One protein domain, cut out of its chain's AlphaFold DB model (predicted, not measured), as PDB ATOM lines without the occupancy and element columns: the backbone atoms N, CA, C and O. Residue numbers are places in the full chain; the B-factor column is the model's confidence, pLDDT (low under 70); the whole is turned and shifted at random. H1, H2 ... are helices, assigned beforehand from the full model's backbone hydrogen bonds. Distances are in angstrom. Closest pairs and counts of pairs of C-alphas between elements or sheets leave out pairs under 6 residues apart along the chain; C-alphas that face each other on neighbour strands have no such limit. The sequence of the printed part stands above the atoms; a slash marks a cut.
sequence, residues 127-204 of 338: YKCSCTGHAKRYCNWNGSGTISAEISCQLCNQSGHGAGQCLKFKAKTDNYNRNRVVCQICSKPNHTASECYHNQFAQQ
ATOM      1  N   TYR A 127     -29.262  11.850  34.446       82.69
ATOM      2  CA  TYR A 127     -30.056  10.754  33.858       82.69
ATOM      3  C   TYR A 127     -31.212  11.211  32.956       82.69
ATOM      4  O   TYR A 127     -31.795  10.402  32.245       82.69
ATOM      5  N   LYS A 128     -31.586  12.496  33.016       83.19
ATOM      6  CA  LYS A 128     -32.633  13.054  32.167       83.19
ATOM      7  C   LYS A 128     -32.106  13.373  30.769       83.19
ATOM      8  O   LYS A 128     -32.734  12.974  29.810       83.19
ATOM      9  N   CYS A 129     -30.982  14.076  30.651       84.19
ATOM     10  CA  CYS A 129     -30.422  14.482  29.354       84.19
ATOM     11  C   CYS A 129     -29.102  13.780  29.005       84.19
ATOM     12  O   CYS A 129     -28.444  14.164  28.052       84.19
ATOM     13  N   SER A 130     -28.669  12.812  29.808       85.00
ATOM     14  CA  SER A 130     -27.403  12.078  29.690       85.00
ATOM     15  C   SER A 130     -26.130  12.942  29.634       85.00
ATOM     16  O   SER A 130     -25.058  12.431  29.324       85.00
ATOM     17  N   CYS A 131     -26.203  14.237  29.964       82.44
ATOM     18  CA  CYS A 131     -25.054  15.145  29.943       82.44
ATOM     19  C   CYS A 131     -24.410  15.315  31.318       82.44
ATOM     20  O   CYS A 131     -25.075  15.286  32.356       82.44
ATOM     21  N   THR A 132     -23.099  15.539  31.326       84.94
ATOM     22  CA  THR A 132     -22.330  15.876  32.526       84.94
ATOM     23  C   THR A 132     -22.470  17.369  32.870       84.94
ATOM     24  O   THR A 132     -22.988  18.163  32.084       84.94
ATOM     25  N   GLY A 133     -22.070  17.766  34.083       82.81
ATOM     26  CA  GLY A 133     -22.019  19.180  34.492       82.81
ATOM     27  C   GLY A 133     -23.243  19.731  35.238       82.81
ATOM     28  O   GLY A 133     -23.217  20.883  35.659       82.81
ATOM     29  N   HIS A 134     -24.303  18.944  35.457       84.56
ATOM     30  CA  HIS A 134     -25.406  19.324  36.355       84.56
ATOM     31  C   HIS A 134     -26.135  18.105  36.944       84.56
ATOM     32  O   HIS A 134     -26.166  17.031  36.349       84.56
ATOM     33  N   ALA A 135     -26.766  18.279  38.111       86.38
ATOM     34  CA  ALA A 135     -27.618  17.253  38.720       86.38
ATOM     35  C   ALA A 135     -29.038  17.258  38.124       86.38
ATOM     36  O   ALA A 135     -29.521  18.295  37.666       86.38
ATOM     37  N   LYS A 136     -29.758  16.128  38.228       84.62
ATOM     38  CA  LYS A 136     -31.133  15.942  37.706       84.62
ATOM     39  C   LYS A 136     -32.088  17.085  38.068       84.62
ATOM     40  O   LYS A 136     -32.842  17.541  37.214       84.62
ATOM     41  N   ARG A 137     -32.032  17.574  39.312       87.88
ATOM     42  CA  ARG A 137     -32.896  18.664  39.808       87.88
ATOM     43  C   ARG A 137     -32.649  20.019  39.136       87.88
ATOM     44  O   ARG A 137     -33.504  20.889  39.205       87.88
ATOM     45  N   TYR A 138     -31.501  20.187  38.485       87.06
ATOM     46  CA  TYR A 138     -31.136  21.408  37.773       87.06
ATOM     47  C   TYR A 138     -31.266  21.269  36.253       87.06
ATOM     48  O   TYR A 138     -30.947  22.215  35.540       87.06
ATOM     49  N   CYS A 139     -31.716  20.120  35.738       90.00
ATOM     50  CA  CYS A 139     -31.857  19.901  34.303       90.00
ATOM     51  C   CYS A 139     -33.042  20.687  33.740       90.00
ATOM     52  O   CYS A 139     -34.194  20.443  34.104       90.00
ATOM     53  N   ASN A 140     -32.761  21.596  32.808       90.19
ATOM     54  CA  ASN A 140     -33.777  22.405  32.142       90.19
ATOM     55  C   ASN A 140     -34.328  21.750  30.870       90.19
ATOM     56  O   ASN A 140     -35.054  22.405  30.132       90.19
ATOM     57  N   TRP A 141     -34.035  20.480  30.592       90.25
ATOM     58  CA  TRP A 141     -34.612  19.797  29.437       90.25
ATOM     59  C   TRP A 141     -36.073  19.402  29.695       90.25
ATOM     60  O   TRP A 141     -36.412  18.820  30.737       90.25
ATOM     61  N   ASN A 142     -36.956  19.720  28.747       89.00
ATOM     62  CA  ASN A 142     -38.395  19.460  28.842       89.00
ATOM     63  C   ASN A 142     -38.791  18.006  28.519       89.00
ATOM     64  O   ASN A 142     -39.951  17.652  28.716       89.00
ATOM     65  N   GLY A 143     -37.846  17.171  28.073       89.00
ATOM     66  CA  GLY A 143     -38.087  15.773  27.718       89.00
ATOM     67  C   GLY A 143     -38.510  15.540  26.265       89.00
ATOM     68  O   GLY A 143     -38.899  14.421  25.947       89.00
ATOM     69  N   SER A 144     -38.467  16.554  25.391       86.88
ATOM     70  CA  SER A 144     -38.796  16.400  23.971       86.88
ATOM     71  C   SER A 144     -37.587  16.583  23.047       86.88
ATOM     72  O   SER A 144     -36.714  17.423  23.274       86.88
ATOM     73  N   GLY A 145     -37.579  15.794  21.968       87.00
ATOM     74  CA  GLY A 145     -36.595  15.831  20.884       87.00
ATOM     75  C   GLY A 145     -35.281  15.096  21.171       87.00
ATOM     76  O   GLY A 145     -35.154  14.374  22.155       87.00
ATOM     77  N   THR A 146     -34.320  15.232  20.256       85.75
ATOM     78  CA  THR A 146     -33.039  14.517  20.312       85.75
ATOM     79  C   THR A 146     -32.063  15.197  21.260       85.75
ATOM     80  O   THR A 146     -31.819  16.400  21.152       85.75
ATOM     81  N   ILE A 147     -31.469  14.405  22.146       89.25
ATOM     82  CA  ILE A 147     -30.367  14.831  23.002       89.25
ATOM     83  C   ILE A 147     -29.073  14.746  22.194       89.25
ATOM     84  O   ILE A 147     -28.778  13.705  21.612       89.25
ATOM     85  N   SER A 148     -28.276  15.811  22.194       88.94
ATOM     86  CA  SER A 148     -26.899  15.768  21.694       88.94
ATOM     87  C   SER A 148     -25.984  16.523  22.645       88.94
ATOM     88  O   SER A 148     -26.239  17.686  22.963       88.94
ATOM     89  N   ALA A 149     -24.921  15.858  23.103       86.69
ATOM     90  CA  ALA A 149     -23.944  16.438  24.022       86.69
ATOM     91  C   ALA A 149     -23.187  17.631  23.410       86.69
ATOM     92  O   ALA A 149     -22.711  18.489  24.150       86.69
ATOM     93  N   GLU A 150     -23.125  17.711  22.079       91.75
ATOM     94  CA  GLU A 150     -22.491  18.807  21.335       91.75
ATOM     95  C   GLU A 150     -23.357  20.075  21.297       91.75
ATOM     96  O   GLU A 150     -22.852  21.179  21.092       91.75
ATOM     97  N   ILE A 151     -24.667  19.944  21.526       91.25
ATOM     98  CA  ILE A 151     -25.598  21.072  21.497       91.25
ATOM     99  C   ILE A 151     -25.655  21.716  22.881       91.25
ATOM    100  O   ILE A 151     -26.006  21.068  23.868       91.25
ATOM    101  N   SER A 152     -25.378  23.020  22.943       92.50
ATOM    102  CA  SER A 152     -25.579  23.842  24.137       92.50
ATOM    103  C   SER A 152     -26.814  24.736  24.002       92.50
ATOM    104  O   SER A 152     -27.051  25.394  22.986       92.50
ATOM    105  N   CYS A 153     -27.641  24.757  25.043       92.75
ATOM    106  CA  CYS A 153     -28.848  25.564  25.085       92.75
ATOM    107  C   CYS A 153     -28.509  27.033  25.364       92.75
ATOM    108  O   CYS A 153     -28.148  27.379  26.486       92.75
ATOM    109  N   GLN A 154     -28.752  27.923  24.402       93.50
ATOM    110  CA  GLN A 154     -28.497  29.371  24.527       93.50
ATOM    111  C   GLN A 154     -29.297  30.078  25.646       93.50
ATOM    112  O   GLN A 154     -28.995  31.210  26.007       93.50
ATOM    113  N   LEU A 155     -30.342  29.442  26.192       90.69
ATOM    114  CA  LEU A 155     -31.208  30.037  27.224       90.69
ATOM    115  C   LEU A 155     -30.790  29.695  28.654       90.69
ATOM    116  O   LEU A 155     -31.155  30.399  29.598       90.69
ATOM    117  N   CYS A 156     -30.105  28.568  28.842       91.56
ATOM    118  CA  CYS A 156     -29.723  28.088  30.169       91.56
ATOM    119  C   CYS A 156     -28.265  27.635  30.267       91.56
ATOM    120  O   CYS A 156     -27.846  27.245  31.353       91.56
ATOM    121  N   ASN A 157     -27.519  27.696  29.161       92.38
ATOM    122  CA  ASN A 157     -26.124  27.289  29.010       92.38
ATOM    123  C   ASN A 157     -25.836  25.831  29.414       92.38
ATOM    124  O   ASN A 157     -24.706  25.492  29.746       92.38
ATOM    125  N   GLN A 158     -26.845  24.955  29.387       90.44
ATOM    126  CA  GLN A 158     -26.673  23.516  29.611       90.44
ATOM    127  C   GLN A 158     -26.502  22.788  28.280       90.44
ATOM    128  O   GLN A 158     -27.177  23.120  27.305       90.44
ATOM    129  N   SER A 159     -25.636  21.778  28.247       91.38
ATOM    130  CA  SER A 159     -25.496  20.864  27.114       91.38
ATOM    131  C   SER A 159     -26.632  19.832  27.064       91.38
ATOM    132  O   SER A 159     -27.344  19.608  28.052       91.38
ATOM    133  N   GLY A 160     -26.829  19.220  25.894       91.19
ATOM    134  CA  GLY A 160     -27.770  18.116  25.696       91.19
ATOM    135  C   GLY A 160     -29.093  18.483  25.040       91.19
ATOM    136  O   GLY A 160     -29.852  17.579  24.715       91.19
ATOM    137  N   HIS A 161     -29.412  19.768  24.860       93.19
ATOM    138  CA  HIS A 161     -30.686  20.190  24.269       93.19
ATOM    139  C   HIS A 161     -30.609  21.579  23.626       93.19
ATOM    140  O   HIS A 161     -29.828  22.434  24.045       93.19
ATOM    141  N   GLY A 162     -31.461  21.829  22.629       93.25
ATOM    142  CA  GLY A 162     -31.599  23.143  21.990       93.25
ATOM    143  C   GLY A 162     -32.511  24.110  22.762       93.25
ATOM    144  O   GLY A 162     -33.252  23.714  23.663       93.25
ATOM    145  N   ALA A 163     -32.517  25.396  22.385       92.50
ATOM    146  CA  ALA A 163     -33.350  26.427  23.027       92.50
ATOM    147  C   ALA A 163     -34.858  26.088  23.026       92.50
ATOM    148  O   ALA A 163     -35.518  26.253  24.049       92.50
ATOM    149  N   GLY A 164     -35.389  25.533  21.929       89.12
ATOM    150  CA  GLY A 164     -36.802  25.131  21.827       89.12
ATOM    151  C   GLY A 164     -37.211  23.968  22.744       89.12
ATOM    152  O   GLY A 164     -38.393  23.778  23.014       89.12
ATOM    153  N   GLN A 165     -36.242  23.212  23.269       91.88
ATOM    154  CA  GLN A 165     -36.454  22.084  24.188       91.88
ATOM    155  C   GLN A 165     -36.189  22.472  25.656       91.88
ATOM    156  O   GLN A 165     -36.196  21.633  26.560       91.88
ATOM    157  N   CYS A 166     -35.919  23.753  25.914       91.75
ATOM    158  CA  CYS A 166     -35.638  24.262  27.246       91.75
ATOM    159  C   CYS A 166     -36.947  24.517  28.011       91.75
ATOM    160  O   CYS A 166     -37.837  25.226  27.540       91.75
ATOM    161  N   LEU A 167     -37.053  24.025  29.243       88.69
ATOM    162  CA  LEU A 167     -38.152  24.314  30.168       88.69
ATOM    163  C   LEU A 167     -38.315  25.820  30.402       88.69
ATOM    164  O   LEU A 167     -39.441  26.298  30.508       88.69
ATOM    165  N   LYS A 168     -37.214  26.585  30.401       87.38
ATOM    166  CA  LYS A 168     -37.269  28.052  30.506       87.38
ATOM    167  C   LYS A 168     -37.905  28.705  29.276       87.38
ATOM    168  O   LYS A 168     -38.557  29.736  29.421       87.38
ATOM    169  N   PHE A 169     -37.733  28.119  28.089       84.56
ATOM    170  CA  PHE A 169     -38.413  28.579  26.875       84.56
ATOM    171  C   PHE A 169     -39.915  28.334  26.984       84.56
ATOM    172  O   PHE A 169     -40.692  29.271  26.833       84.56
ATOM    173  N   LYS A 170     -40.300  27.107  27.364       78.00
ATOM    174  CA  LYS A 170     -41.703  26.716  27.539       78.00
ATOM    175  C   LYS A 170     -42.414  27.577  28.589       78.00
ATOM    176  O   LYS A 170     -43.493  28.091  28.331       78.00
ATOM    177  N   ALA A 171     -41.766  27.844  29.723       76.94
ATOM    178  CA  ALA A 171     -42.309  28.728  30.755       76.94
ATOM    179  C   ALA A 171     -42.546  30.168  30.253       76.94
ATOM    180  O   ALA A 171     -43.533  30.793  30.634       76.94
ATOM    181  N   LYS A 172     -41.676  30.698  29.377       76.31
ATOM    182  CA  LYS A 172     -41.864  32.027  28.773       76.31
ATOM    183  C   LYS A 172     -42.975  32.038  27.722       76.31
ATOM    184  O   LYS A 172     -43.791  32.958  27.736       76.31
ATOM    185  N   THR A 173     -43.035  31.040  26.840       73.50
ATOM    186  CA  THR A 173     -44.092  30.950  25.816       73.50
ATOM    187  C   THR A 173     -45.463  30.692  26.428       73.50
ATOM    188  O   THR A 173     -46.438  31.307  26.004       73.50
ATOM    189  N   ASP A 174     -45.544  29.855  27.463       70.12
ATOM    190  CA  ASP A 174     -46.796  29.572  28.165       70.12
ATOM    191  C   ASP A 174     -47.305  30.822  28.896       70.12
ATOM    192  O   ASP A 174     -48.503  31.087  28.893       70.12
ATOM    193  N   ASN A 175     -46.411  31.646  29.453       69.38
ATOM    194  CA  ASN A 175     -46.792  32.910  30.088       69.38
ATOM    195  C   ASN A 175     -47.257  33.964  29.061       69.38
ATOM    196  O   ASN A 175     -48.294  34.601  29.246       69.38
ATOM    197  N   TYR A 176     -46.560  34.093  27.926       72.06
ATOM    198  CA  TYR A 176     -46.980  34.994  26.846       72.06
ATOM    199  C   TYR A 176     -48.344  34.598  26.258       72.06
ATOM    200  O   TYR A 176     -49.201  35.454  26.043       72.06
ATOM    201  N   ASN A 177     -48.582  33.298  26.058       65.94
ATOM    202  CA  ASN A 177     -49.866  32.806  25.567       65.94
ATOM    203  C   ASN A 177     -50.979  32.922  26.617       65.94
ATOM    204  O   ASN A 177     -52.090  33.301  26.255       65.94
ATOM    205  N   ARG A 178     -50.710  32.696  27.912       62.12
ATOM    206  CA  ARG A 178     -51.711  32.895  28.982       62.12
ATOM    207  C   ARG A 178     -52.220  34.334  29.056       62.12
ATOM    208  O   ARG A 178     -53.429  34.520  29.157       62.12
ATOM    209  N   ASN A 179     -51.342  35.324  28.881       66.75
ATOM    210  CA  ASN A 179     -51.734  36.739  28.821       66.75
ATOM    211  C   ASN A 179     -52.586  37.098  27.592       66.75
ATOM    212  O   ASN A 179     -53.235  38.143  27.584       66.75
ATOM    213  N   ARG A 180     -52.609  36.248  26.558       76.31
ATOM    214  CA  ARG A 180     -53.405  36.460  25.339       76.31
ATOM    215  C   ARG A 180     -54.720  35.681  25.334       76.31
ATOM    216  O   ARG A 180     -55.626  36.029  24.579       76.31
ATOM    217  N   VAL A 181     -54.845  34.647  26.167       81.62
ATOM    218  CA  VAL A 181     -56.102  33.916  26.343       81.62
ATOM    219  C   VAL A 181     -57.037  34.769  27.197       81.62
ATOM    220  O   VAL A 181     -56.924  34.835  28.422       81.62
ATOM    221  N   VAL A 182     -57.967  35.441  26.521       87.31
ATOM    222  CA  VAL A 182     -59.136  36.054  27.149       87.31
ATOM    223  C   VAL A 182     -60.213  34.984  27.260       87.31
ATOM    224  O   VAL A 182     -60.602  34.372  26.264       87.31
ATOM    225  N   CYS A 183     -60.692  34.746  28.476       86.88
ATOM    226  CA  CYS A 183     -61.773  33.806  28.709       86.88
ATOM    227  C   CYS A 183     -63.038  34.258  27.969       86.88
ATOM    228  O   CYS A 183     -63.551  35.345  28.219       86.88
ATOM    229  N   GLN A 184     -63.590  33.403  27.109       88.94
ATOM    230  CA  GLN A 184     -64.789  33.722  26.323       88.94
ATOM    231  C   GLN A 184     -66.075  33.814  27.164       88.94
ATOM    232  O   GLN A 184     -67.071  34.344  26.688       88.94
ATOM    233  N   ILE A 185     -66.067  33.306  28.402       85.38
ATOM    234  CA  ILE A 185     -67.237  33.316  29.296       85.38
ATOM    235  C   ILE A 185     -67.312  34.624  30.088       85.38
ATOM    236  O   ILE A 185     -68.383  35.212  30.204       85.38
ATOM    237  N   CYS A 186     -66.194  35.084  30.657       87.94
ATOM    238  CA  CYS A 186     -66.186  36.247  31.553       87.94
ATOM    239  C   CYS A 186     -65.323  37.420  31.063       87.94
ATOM    240  O   CYS A 186     -65.160  38.394  31.797       87.94
ATOM    241  N   SER A 187     -64.710  37.304  29.883       90.00
ATOM    242  CA  SER A 187     -63.847  38.312  29.249       90.00
ATOM    243  C   SER A 187     -62.627  38.753  30.066       90.00
ATOM    244  O   SER A 187     -62.010  39.770  29.755       90.00
ATOM    245  N   LYS A 188     -62.241  38.001  31.106       86.12
ATOM    246  CA  LYS A 188     -61.023  38.276  31.882       86.12
ATOM    247  C   LYS A 188     -59.840  37.501  31.280       86.12
ATOM    248  O   LYS A 188     -60.036  36.366  30.836       86.12
ATOM    249  N   PRO A 189     -58.630  38.081  31.254       86.06
ATOM    250  CA  PRO A 189     -57.436  37.391  30.772       86.06
ATOM    251  C   PRO A 189     -56.995  36.274  31.736       86.06
ATOM    252  O   PRO A 189     -57.518  36.150  32.849       86.06
ATOM    253  N   ASN A 190     -55.993  35.494  31.325       83.31
ATOM    254  CA  ASN A 190     -55.230  34.557  32.164       83.31
ATOM    255  C   ASN A 190     -55.940  33.274  32.605       83.31
ATOM    256  O   ASN A 190     -55.461  32.608  33.521       83.31
ATOM    257  N   HIS A 191     -57.034  32.896  31.949       85.56
ATOM    258  CA  HIS A 191     -57.613  31.559  32.075       85.56
ATOM    259  C   HIS A 191     -58.483  31.221  30.856       85.56
ATOM    260  O   HIS A 191     -58.991  32.100  30.158       85.56
ATOM    261  N   THR A 192     -58.653  29.934  30.592       87.44
ATOM    262  CA  THR A 192     -59.506  29.393  29.529       87.44
ATOM    263  C   THR A 192     -60.981  29.368  29.946       87.44
ATOM    264  O   THR A 192     -61.312  29.423  31.129       87.44
ATOM    265  N   ALA A 193     -61.897  29.221  28.982       86.69
ATOM    266  CA  ALA A 193     -63.324  29.031  29.270       86.69
ATOM    267  C   ALA A 193     -63.590  27.809  30.178       86.69
ATOM    268  O   ALA A 193     -64.457  27.870  31.046       86.69
ATOM    269  N   SER A 194     -62.801  26.736  30.035       82.44
ATOM    270  CA  SER A 194     -62.883  25.546  30.893       82.44
ATOM    271  C   SER A 194     -62.503  25.859  32.346       82.44
ATOM    272  O   SER A 194     -63.274  25.600  33.269       82.44
ATOM    273  N   GLU A 195     -61.364  26.525  32.562       82.38
ATOM    274  CA  GLU A 195     -60.938  26.971  33.896       82.38
ATOM    275  C   GLU A 195     -61.932  27.976  34.507       82.38
ATOM    276  O   GLU A 195     -62.136  27.989  35.718       82.38
ATOM    277  N   CYS A 196     -62.589  28.796  33.679       84.75
ATOM    278  CA  CYS A 196     -63.615  29.741  34.124       84.75
ATOM    279  C   CYS A 196     -64.834  29.021  34.681       84.75
ATOM    280  O   CYS A 196     -65.348  29.417  35.721       84.75
ATOM    281  N   TYR A 197     -65.267  27.959  33.999       75.94
ATOM    282  CA  TYR A 197     -66.373  27.122  34.436       75.94
ATOM    283  C   TYR A 197     -66.071  26.585  35.840       75.94
ATOM    284  O   TYR A 197     -66.795  26.896  36.779       75.94
ATOM    285  N   HIS A 198     -64.926  25.922  36.030       71.62
ATOM    286  CA  HIS A 198     -64.521  25.380  37.332       71.62
ATOM    287  C   HIS A 198     -64.359  26.447  38.427       71.62
ATOM    288  O   HIS A 198     -64.868  26.274  39.535       71.62
ATOM    289  N   ASN A 199     -63.724  27.581  38.119       68.88
ATOM    290  CA  ASN A 199     -63.508  28.650  39.096       68.88
ATOM    291  C   ASN A 199     -64.793  29.409  39.451       68.88
ATOM    292  O   ASN A 199     -64.938  29.864  40.586       68.88
ATOM    293  N   GLN A 200     -65.747  29.533  38.522       63.72
ATOM    294  CA  GLN A 200     -67.057  30.102  38.832       63.72
ATOM    295  C   GLN A 200     -67.838  29.214  39.799       63.72
ATOM    296  O   GLN A 200     -68.458  29.755  40.707       63.72
ATOM    297  N   PHE A 201     -67.782  27.884  39.676       59.88
ATOM    298  CA  PHE A 201     -68.421  27.004  40.665       59.88
ATOM    299  C   PHE A 201     -67.693  27.003  42.009       59.88
ATOM    300  O   PHE A 201     -68.352  26.934  43.041       59.88
ATOM    301  N   ALA A 202     -66.365  27.143  42.012       53.34
ATOM    302  CA  ALA A 202     -65.581  27.211  43.245       53.34
ATOM    303  C   ALA A 202     -65.786  28.525  44.025       53.34
ATOM    304  O   ALA A 202     -65.711  28.526  45.250       53.34
ATOM    305  N   GLN A 203     -66.051  29.645  43.339       52.19
ATOM    306  CA  GLN A 203     -66.249  30.961  43.971       52.19
ATOM    307  C   GLN A 203     -67.717  31.377  44.130       52.19
ATOM    308  O   GLN A 203     -68.003  32.353  44.826       52.19
ATOM    309  N   GLN A 204     -68.668  30.685  43.497       55.66
ATOM    310  CA  GLN A 204     -70.085  30.938  43.738       55.66
ATOM    311  C   GLN A 204     -70.482  30.323  45.076       55.66
ATOM    312  O   GLN A 204     -70.925  29.177  45.147       55.66
TER     313      GLN A 204
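Overview. This is residues 127 to 204 of the 338 residues of the protein "CNBP" of Mytilus coruscus (UniProt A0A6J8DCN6). With little regular structure, the printed part is a rod with two ends: a head of loops, residues 127 to 166, then H1 as a bridge, then a smaller end made by a loop, residues 179 to 192, and H2. The 78 printed residues have two named helices, H1 then H2, and no named strand; the class is all helix, with 23 residues in the helices. The whole is only just extended, close to loose, with a radius of gyration of the C-alphas of 17.6 A and spans of 52 by 21 by 17 A.

Arrangement. H1, residues 167 to 178, and H2, residues 193 to 203, are apart, with no C-alpha of the one within 8 A of the other. In both, every O i to N i+4 pair is within hydrogen-bond range.

Along the chain. H1 begins at C-alpha 167 (-38.152, 24.314, 30.168) and is 16.1 A long. H2 is 15.1 A long and ends at C-alpha 203 (-66.249, 30.961, 43.971).

Size, cuts and confidence. The C-alphas farthest apart, of Glu 150 and Gln 204, are 54.0 A apart. The printed part has no cut. H1 to H2 is a long link of 14 residues. The pLDDT is under 70 at residues 175, 177 to 179 and 199 to 204.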